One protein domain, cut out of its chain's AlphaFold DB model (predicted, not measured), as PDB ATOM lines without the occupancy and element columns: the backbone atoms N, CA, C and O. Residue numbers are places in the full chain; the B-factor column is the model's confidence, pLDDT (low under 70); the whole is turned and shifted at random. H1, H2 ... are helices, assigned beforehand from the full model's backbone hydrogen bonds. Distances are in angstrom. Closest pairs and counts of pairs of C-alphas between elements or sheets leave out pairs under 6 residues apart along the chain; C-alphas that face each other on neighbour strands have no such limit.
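Overview. This is residues 12 to 68 of the 75 residues of an uncharacterized protein of Gulosibacter chungangensis (UniProt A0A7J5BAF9). One long, unbent helix, H2, makes nearly the whole length of the model, and a short helix, H1, folds back slantwise over the beginning of H2. The two make a lopsided V, closed at the link between them, and residues 42 to 68 of H2 stick out as a long bare arm. The printed part has 57 residues with two named helices, H1 then H2, and no named strand; the class is all helix. The whole is extended, with a radius of gyration of the C-alphas of 19.1 A, and it spans 63 by 18 by 10 A.

Along the chain. The printed part begins with H1, residues 12 to 22, whose C-alpha 12 is at (-37.817, 43.074, -23.061) and C-alpha 22 at (-43.210, 29.325, -18.309), 15.5 A apart. H2 follows as residues 28 to 68, from C-alpha 28 at (-52.789, 27.684, -23.270) to C-alpha 68 at (-3.719, 38.228, -56.350), and is 60.1 A long from first to last C-alpha.

Arrangement. H1 and H2 touch, with the C-alphas of Ala 21 and Lys 31 as the closest pair, 4.7 A apart. H2 touches H1 with residues 30 to 38 alone. The lines of the two helices stand at a steep tilt of 47 degrees, and they run opposite ways. In both H1 and H2 every O i to N i+4 pair is within hydrogen-bond range.

Size, cuts and confidence. The two C-alphas farthest apart are those of Glu 26 and Gln 68, 63.5 A. Residues 42 to 68, which belong to H2, stand free; the body without them has 30 residues and spans 23 by 17 by 10 A. The link from H1 to H2, five residues, is tight. The printed part has no cut. Its mean pLDDT is 91.4, and no printed residue is under 70.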
ATOM      1  N   VAL A  12     -36.506  43.101 -23.728       87.81
ATOM      2  CA  VAL A  12     -37.817  43.074 -23.061       87.81
ATOM      3  C   VAL A  12     -38.748  42.070 -23.739       87.81
ATOM      4  O   VAL A  12     -39.420  41.303 -23.051       87.81
ATOM      5  N   GLY A  13     -38.748  42.014 -25.072       88.44
ATOM      6  CA  GLY A  13     -39.496  41.033 -25.853       88.44
ATOM      7  C   GLY A  13     -39.077  39.596 -25.544       88.44
ATOM      8  O   GLY A  13     -39.936  38.734 -25.358       88.44
ATOM      9  N   PHE A  14     -37.772  39.346 -25.401       87.81
ATOM     10  CA  PHE A  14     -37.266  38.030 -25.020       87.81
ATOM     11  C   PHE A  14     -37.719  37.620 -23.612       87.81
ATOM     12  O   PHE A  14     -38.295  36.546 -23.442       87.81
ATOM     13  N   ILE A  15     -37.552  38.495 -22.612       89.75
ATOM     14  CA  ILE A  15     -38.012  38.233 -21.237       89.75
ATOM     15  C   ILE A  15     -39.527  37.991 -21.209       89.75
ATOM     16  O   ILE A  15     -39.992  37.054 -20.557       89.75
ATOM     17  N   TYR A  16     -40.302  38.781 -21.953       89.88
ATOM     18  CA  TYR A  16     -41.749  38.605 -22.069       89.88
ATOM     19  C   TYR A  16     -42.129  37.218 -22.609       89.88
ATOM     20  O   TYR A  16     -43.026  36.579 -22.059       89.88
ATOM     21  N   LEU A  17     -41.430  36.715 -23.634       89.44
ATOM     22  CA  LEU A  17     -41.659  35.367 -24.167       89.44
ATOM     23  C   LEU A  17     -41.317  34.275 -23.149       89.44
ATOM     24  O   LEU A  17     -42.063  33.303 -23.051       89.44
ATOM     25  N   LEU A  18     -40.247  34.435 -22.365       88.94
ATOM     26  CA  LEU A  18     -39.901  33.489 -21.297       88.94
ATOM     27  C   LEU A  18     -40.985  33.456 -20.215       88.94
ATOM     28  O   LEU A  18     -41.481  32.384 -19.864       88.94
ATOM     29  N   VAL A  19     -41.412  34.628 -19.739       90.88
ATOM     30  CA  VAL A  19     -42.503  34.748 -18.763       90.88
ATOM     31  C   VAL A  19     -43.769  34.091 -19.314       90.88
ATOM     32  O   VAL A  19     -44.388  33.269 -18.635       90.88
ATOM     33  N   LEU A  20     -44.125  34.364 -20.571       89.94
ATOM     34  CA  LEU A  20     -45.309  33.801 -21.214       89.94
ATOM     35  C   LEU A  20     -45.212  32.279 -21.418       89.94
ATOM     36  O   LEU A  20     -46.204  31.574 -21.238       89.94
ATOM     37  N   ALA A  21     -44.034  31.751 -21.751       85.50
ATOM     38  CA  ALA A  21     -43.811  30.324 -21.983       85.50
ATOM     39  C   ALA A  21     -43.859  29.487 -20.691       85.50
ATOM     40  O   ALA A  21     -44.342  28.344 -20.721       85.50
ATOM     41  N   PHE A  22     -43.380  30.047 -19.573       86.25
ATOM     42  CA  PHE A  22     -43.210  29.325 -18.309       86.25
ATOM     43  C   PHE A  22     -44.330  29.524 -17.284       86.25
ATOM     44  O   PHE A  22     -44.453  28.691 -16.392       86.25
ATOM     45  N   GLY A  23     -45.211  30.519 -17.419       78.88
ATOM     46  CA  GLY A  23     -46.343  30.619 -16.482       78.88
ATOM     47  C   GLY A  23     -47.050  31.961 -16.356       78.88
ATOM     48  O   GLY A  23     -48.009  32.049 -15.606       78.88
ATOM     49  N   GLY A  24     -46.655  32.993 -17.094       79.50
ATOM     50  CA  GLY A  24     -47.242  34.333 -17.000       79.50
ATOM     51  C   GLY A  24     -48.654  34.478 -17.580       79.50
ATOM     52  O   GLY A  24     -49.114  35.599 -17.781       79.50
ATOM     53  N   THR A  25     -49.336  33.381 -17.922       81.44
ATOM     54  CA  THR A  25     -50.708  33.417 -18.438       81.44
ATOM     55  C   THR A  25     -51.451  32.095 -18.227       81.44
ATOM     56  O   THR A  25     -50.892  31.016 -18.421       81.44
ATOM     57  N   GLU A  26     -52.744  32.205 -17.918       81.38
ATOM     58  CA  GLU A  26     -53.711  31.098 -17.842       81.38
ATOM     59  C   GLU A  26     -54.031  30.497 -19.227       81.38
ATOM     60  O   GLU A  26     -54.430  29.342 -19.358       81.38
ATOM     61  N   SER A  27     -53.851  31.269 -20.307       86.19
ATOM     62  CA  SER A  27     -54.254  30.849 -21.652       86.19
ATOM     63  C   SER A  27     -53.219  29.939 -22.313       86.19
ATOM     64  O   SER A  27     -52.118  30.368 -22.665       86.19
ATOM     65  N   ILE A  28     -53.617  28.698 -22.595       86.25
ATOM     66  CA  ILE A  28     -52.789  27.684 -23.270       86.25
ATOM     67  C   ILE A  28     -52.292  28.173 -24.641       86.25
ATOM     68  O   ILE A  28     -51.128  27.970 -24.988       86.25
ATOM     69  N   ALA A  29     -53.134  28.881 -25.402       87.44
ATOM     70  CA  ALA A  29     -52.784  29.388 -26.730       87.44
ATOM     71  C   ALA A  29     -51.612  30.385 -26.690       87.44
ATOM     72  O   ALA A  29     -50.709  30.324 -27.525       87.44
ATOM     73  N   LYS A  30     -51.577  31.262 -25.681       87.06
ATOM     74  CA  LYS A  30     -50.497  32.245 -25.508       87.06
ATOM     75  C   LYS A  30     -49.176  31.581 -25.106       87.06
ATOM     76  O   LYS A  30     -48.123  31.968 -25.609       87.06
ATOM     77  N   LYS A  31     -49.231  30.540 -24.267       88.31
ATOM     78  CA  LYS A  31     -48.050  29.729 -23.916       88.31
ATOM     79  C   LYS A  31     -47.498  29.002 -25.144       88.31
ATOM     80  O   LYS A  31     -46.285  28.983 -25.343       88.31
ATOM     81  N   ASN A  32     -48.372  28.437 -25.983       90.25
ATOM     82  CA  ASN A  32     -47.958  27.758 -27.213       90.25
ATOM     83  C   ASN A  32     -47.311  28.731 -28.208       90.25
ATOM     84  O   ASN A  32     -46.252  28.439 -28.753       90.25
ATOM     85  N   TYR A  33     -47.887  29.925 -28.373       90.94
ATOM     86  CA  TYR A  33     -47.290  30.986 -29.183       90.94
ATOM     87  C   TYR A  33     -45.879  31.362 -28.703       90.94
ATOM     88  O   TYR A  33     -44.953  31.438 -29.512       90.94
ATOM     89  N   ALA A  34     -45.691  31.543 -27.391       91.12
ATOM     90  CA  ALA A  34     -44.385  31.879 -26.829       91.12
ATOM     91  C   ALA A  34     -43.339  30.791 -27.108       91.12
ATOM     92  O   ALA A  34     -42.238  31.087 -27.566       91.12
ATOM     93  N   ARG A  35     -43.707  29.522 -26.898       89.69
ATOM     94  CA  ARG A  35     -42.832  28.368 -27.159       89.69
ATOM     95  C   ARG A  35     -42.483  28.234 -28.641       89.69
ATOM     96  O   ARG A  35     -41.315  28.045 -28.962       89.69
ATOM     97  N   ALA A  36     -43.463  28.385 -29.532       93.56
ATOM     98  CA  ALA A  36     -43.235  28.374 -30.976       93.56
ATOM     99  C   ALA A  36     -42.288  29.505 -31.407       93.56
ATOM    100  O   ALA A  36     -41.384  29.282 -32.207       93.56
ATOM    101  N   THR A  37     -42.452  30.701 -30.835       92.06
ATOM    102  CA  THR A  37     -41.588  31.855 -31.124       92.06
ATOM    103  C   THR A  37     -40.152  31.618 -30.651       92.06
ATOM    104  O   THR A  37     -39.215  31.880 -31.400       92.06
ATOM    105  N   LEU A  38     -39.959  31.074 -29.444       91.62
ATOM    106  CA  LEU A  38     -38.627  30.717 -28.941       91.62
ATOM    107  C   LEU A  38     -37.954  29.660 -29.827       91.62
ATOM    108  O   LEU A  38     -36.768  29.769 -30.124       91.62
ATOM    109  N   LEU A  39     -38.712  28.669 -30.299       93.94
ATOM    110  CA  LEU A  39     -38.192  27.640 -31.197       93.94
ATOM    111  C   LEU A  39     -37.790  28.234 -32.560       93.94
ATOM    112  O   LEU A  39     -36.717  27.919 -33.068       93.94
ATOM    113  N   TRP A  40     -38.581  29.166 -33.101       94.12
ATOM    114  CA  TRP A  40     -38.210  29.941 -34.291       94.12
ATOM    115  C   TRP A  40     -36.922  30.748 -34.100       94.12
ATOM    116  O   TRP A  40     -36.081  30.758 -34.999       94.12
ATOM    117  N   MET A  41     -36.728  31.382 -32.939       91.38
ATOM    118  CA  MET A  41     -35.481  32.095 -32.633       91.38
ATOM    119  C   MET A  41     -34.274  31.151 -32.656       91.38
ATOM    120  O   MET A  41     -33.259  31.484 -33.263       91.38
ATOM    121  N   VAL A  42     -34.388  29.957 -32.063       94.62
ATOM    122  CA  VAL A  42     -33.313  28.949 -32.090       94.62
ATOM    123  C   VAL A  42     -33.005  28.507 -33.521       94.62
ATOM    124  O   VAL A  42     -31.838  28.459 -33.904       94.62
ATOM    125  N   ILE A  43     -34.034  28.242 -34.333       96.50
ATOM    126  CA  ILE A  43     -33.856  27.885 -35.749       96.50
ATOM    127  C   ILE A  43     -33.091  28.988 -36.491       96.50
ATOM    128  O   ILE A  43     -32.126  28.693 -37.194       96.50
ATOM    129  N   LEU A  44     -33.479  30.255 -36.317       95.31
ATOM    130  CA  LEU A  44     -32.809  31.380 -36.974       95.31
ATOM    131  C   LEU A  44     -31.350  31.535 -36.541       95.31
ATOM    132  O   LEU A  44     -30.514  31.855 -37.381       95.31
ATOM    133  N   VAL A  45     -31.031  31.282 -35.269       95.81
ATOM    134  CA  VAL A  45     -29.644  31.287 -34.777       95.81
ATOM    135  C   VAL A  45     -28.823  30.187 -35.448       95.81
ATOM    136  O   VAL A  45     -27.708  30.435 -35.894       95.81
ATOM    137  N   VAL A  46     -29.361  28.974 -35.572       97.69
ATOM    138  CA  VAL A  46     -28.646  27.881 -36.250       97.69
ATOM    139  C   VAL A  46     -28.436  28.208 -37.731       97.69
ATOM    140  O   VAL A  46     -27.327  28.062 -38.243       97.69
ATOM    141  N   ILE A  47     -29.472  28.704 -38.413       98.00
ATOM    142  CA  ILE A  47     -29.385  29.106 -39.823       98.00
ATOM    143  C   ILE A  47     -28.365  30.235 -40.011       98.00
ATOM    144  O   ILE A  47     -27.562  30.175 -40.940       98.00
ATOM    145  N   SER A  48     -28.356  31.247 -39.138       96.88
ATOM    146  CA  SER A  48     -27.424  32.371 -39.250       96.88
ATOM    147  C   SER A  48     -25.976  31.947 -39.034       96.88
ATOM    148  O   SER A  48     -25.100  32.458 -39.725       96.88
ATOM    149  N   ILE A  49     -25.718  30.974 -38.154       97.31
ATOM    150  CA  ILE A  49     -24.385  30.385 -37.984       97.31
ATOM    151  C   ILE A  49     -23.955  29.674 -39.268       97.31
ATOM    152  O   ILE A  49     -22.859  29.929 -39.762       97.31
ATOM    153  N   VAL A  50     -24.812  28.821 -39.840       97.75
ATOM    154  CA  VAL A  50     -24.495  28.093 -41.081       97.75
ATOM    155  C   VAL A  50     -24.205  29.069 -42.221       97.75
ATOM    156  O   VAL A  50     -23.166  28.964 -42.874       97.75
ATOM    157  N   ILE A  51     -25.079  30.058 -42.428       97.56
ATOM    158  CA  ILE A  51     -24.885  31.095 -43.447       97.56
ATOM    159  C   ILE A  51     -23.619  31.905 -43.154       97.56
ATOM    160  O   ILE A  51     -22.850  32.171 -44.070       97.56
ATOM    161  N   GLY A  52     -23.370  32.266 -41.896       97.12
ATOM    162  CA  GLY A  52     -22.191  33.021 -41.480       97.12
ATOM    163  C   GLY A  52     -20.885  32.291 -41.787       97.12
ATOM    164  O   GLY A  52     -19.955  32.905 -42.303       97.12
ATOM    165  N   VAL A  53     -20.829  30.976 -41.554       97.31
ATOM    166  CA  VAL A  53     -19.664  30.144 -41.901       97.31
ATOM    167  C   VAL A  53     -19.459  30.099 -43.415       97.31
ATOM    168  O   VAL A  53     -18.345  30.329 -43.884       97.31
ATOM    169  N   VAL A  54     -20.522  29.854 -44.187       97.19
ATOM    170  CA  VAL A  54     -20.445  29.833 -45.658       97.19
ATOM    171  C   VAL A  54     -19.967  31.187 -46.192       97.19
ATOM    172  O   VAL A  54     -19.025  31.242 -46.981       97.19
ATOM    173  N   MET A  55     -20.554  32.281 -45.708       96.81
ATOM    174  CA  MET A  55     -20.184  33.645 -46.088       96.81
ATOM    175  C   MET A  55     -18.744  33.986 -45.698       96.81
ATOM    176  O   MET A  55     -18.055  34.643 -46.472       96.81
ATOM    177  N   ALA A  56     -18.257  33.529 -44.542       96.12
ATOM    178  CA  ALA A  56     -16.875  33.754 -44.123       96.12
ATOM    179  C   ALA A  56     -15.879  33.052 -45.055       96.12
ATOM    180  O   ALA A  56     -14.914  33.674 -45.494       96.12
ATOM    181  N   ILE A  57     -16.136  31.788 -45.411       96.12
ATOM    182  CA  ILE A  57     -15.294  31.035 -46.352       96.12
ATOM    183  C   ILE A  57     -15.278  31.734 -47.716       96.12
ATOM    184  O   ILE A  57     -14.207  31.970 -48.272       96.12
ATOM    185  N   MET A  58     -16.453  32.108 -48.230       95.44
ATOM    186  CA  MET A  58     -16.575  32.836 -49.498       95.44
ATOM    187  C   MET A  58     -15.897  34.211 -49.455       95.44
ATOM    188  O   MET A  58     -15.294  34.630 -50.438       95.44
ATOM    189  N   GLY A  59     -15.967  34.913 -48.324       95.12
ATOM    190  CA  GLY A  59     -15.292  36.191 -48.130       95.12
ATOM    191  C   GLY A  59     -13.774  36.043 -48.184       95.12
ATOM    192  O   GLY A  59     -13.120  36.768 -48.928       95.12
ATOM    193  N   VAL A  60     -13.209  35.076 -47.456       95.44
ATOM    194  CA  VAL A  60     -11.758  34.820 -47.443       95.44
ATOM    195  C   VAL A  60     -11.242  34.482 -48.841       95.44
ATOM    196  O   VAL A  60     -10.228  35.039 -49.268       95.44
ATOM    197  N   THR A  61     -11.941  33.613 -49.578       93.38
ATOM    198  CA  THR A  61     -11.538  33.269 -50.948       93.38
ATOM    199  C   THR A  61     -11.641  34.478 -51.871       93.38
ATOM    200  O   THR A  61     -10.684  34.771 -52.582       93.38
ATOM    201  N   PHE A  62     -12.738  35.237 -51.810       94.12
ATOM    202  CA  PHE A  62     -12.922  36.455 -52.601       94.12
ATOM    203  C   PHE A  62     -11.822  37.496 -52.350       94.12
ATOM    204  O   PHE A  62     -11.211  37.974 -53.305       94.12
ATOM    205  N   PHE A  63     -11.508  37.799 -51.088       92.94
ATOM    206  CA  PHE A  63     -10.430  38.734 -50.747       92.94
ATOM    207  C   PHE A  63      -9.059  38.252 -51.234       92.94
ATOM    208  O   PHE A  63      -8.268  39.060 -51.714       92.94
ATOM    209  N   SER A  64      -8.803  36.943 -51.185       91.50
ATOM    210  CA  SER A  64      -7.556  36.360 -51.699       91.50
ATOM    211  C   SER A  64      -7.418  36.546 -53.217       91.50
ATOM    212  O   SER A  64      -6.336  36.868 -53.705       91.50
ATOM    213  N   TYR A  65      -8.512  36.413 -53.977       89.81
ATOM    214  CA  TYR A  65      -8.504  36.680 -55.421       89.81
ATOM    215  C   TYR A  65      -8.248  38.159 -55.750       89.81
ATOM    216  O   TYR A  65      -7.550  38.459 -56.721       89.81
ATOM    217  N   LEU A  66      -8.775  39.087 -54.944       89.94
ATOM    218  CA  LEU A  66      -8.519  40.521 -55.123       89.94
ATOM    219  C   LEU A  66      -7.041  40.871 -54.883       89.94
ATOM    220  O   LEU A  66      -6.444  41.605 -55.674       89.94
ATOM    221  N   ASP A  67      -6.429  40.307 -53.844       88.69
ATOM    222  CA  ASP A  67      -5.007  40.520 -53.540       88.69
ATOM    223  C   ASP A  67      -4.091  39.979 -54.658       88.69
ATOM    224  O   ASP A  67      -3.164  40.652 -55.123       88.69
ATOM    225  N   GLN A  68      -4.430  38.808 -55.208       83.50
ATOM    226  CA  GLN A  68      -3.719  38.228 -56.350       83.50
ATOM    227  C   GLN A  68      -3.815  39.096 -57.618       83.50
ATOM    228  O   GLN A  68      -2.826  39.278 -58.327       83.50
TER     229      GLN A  68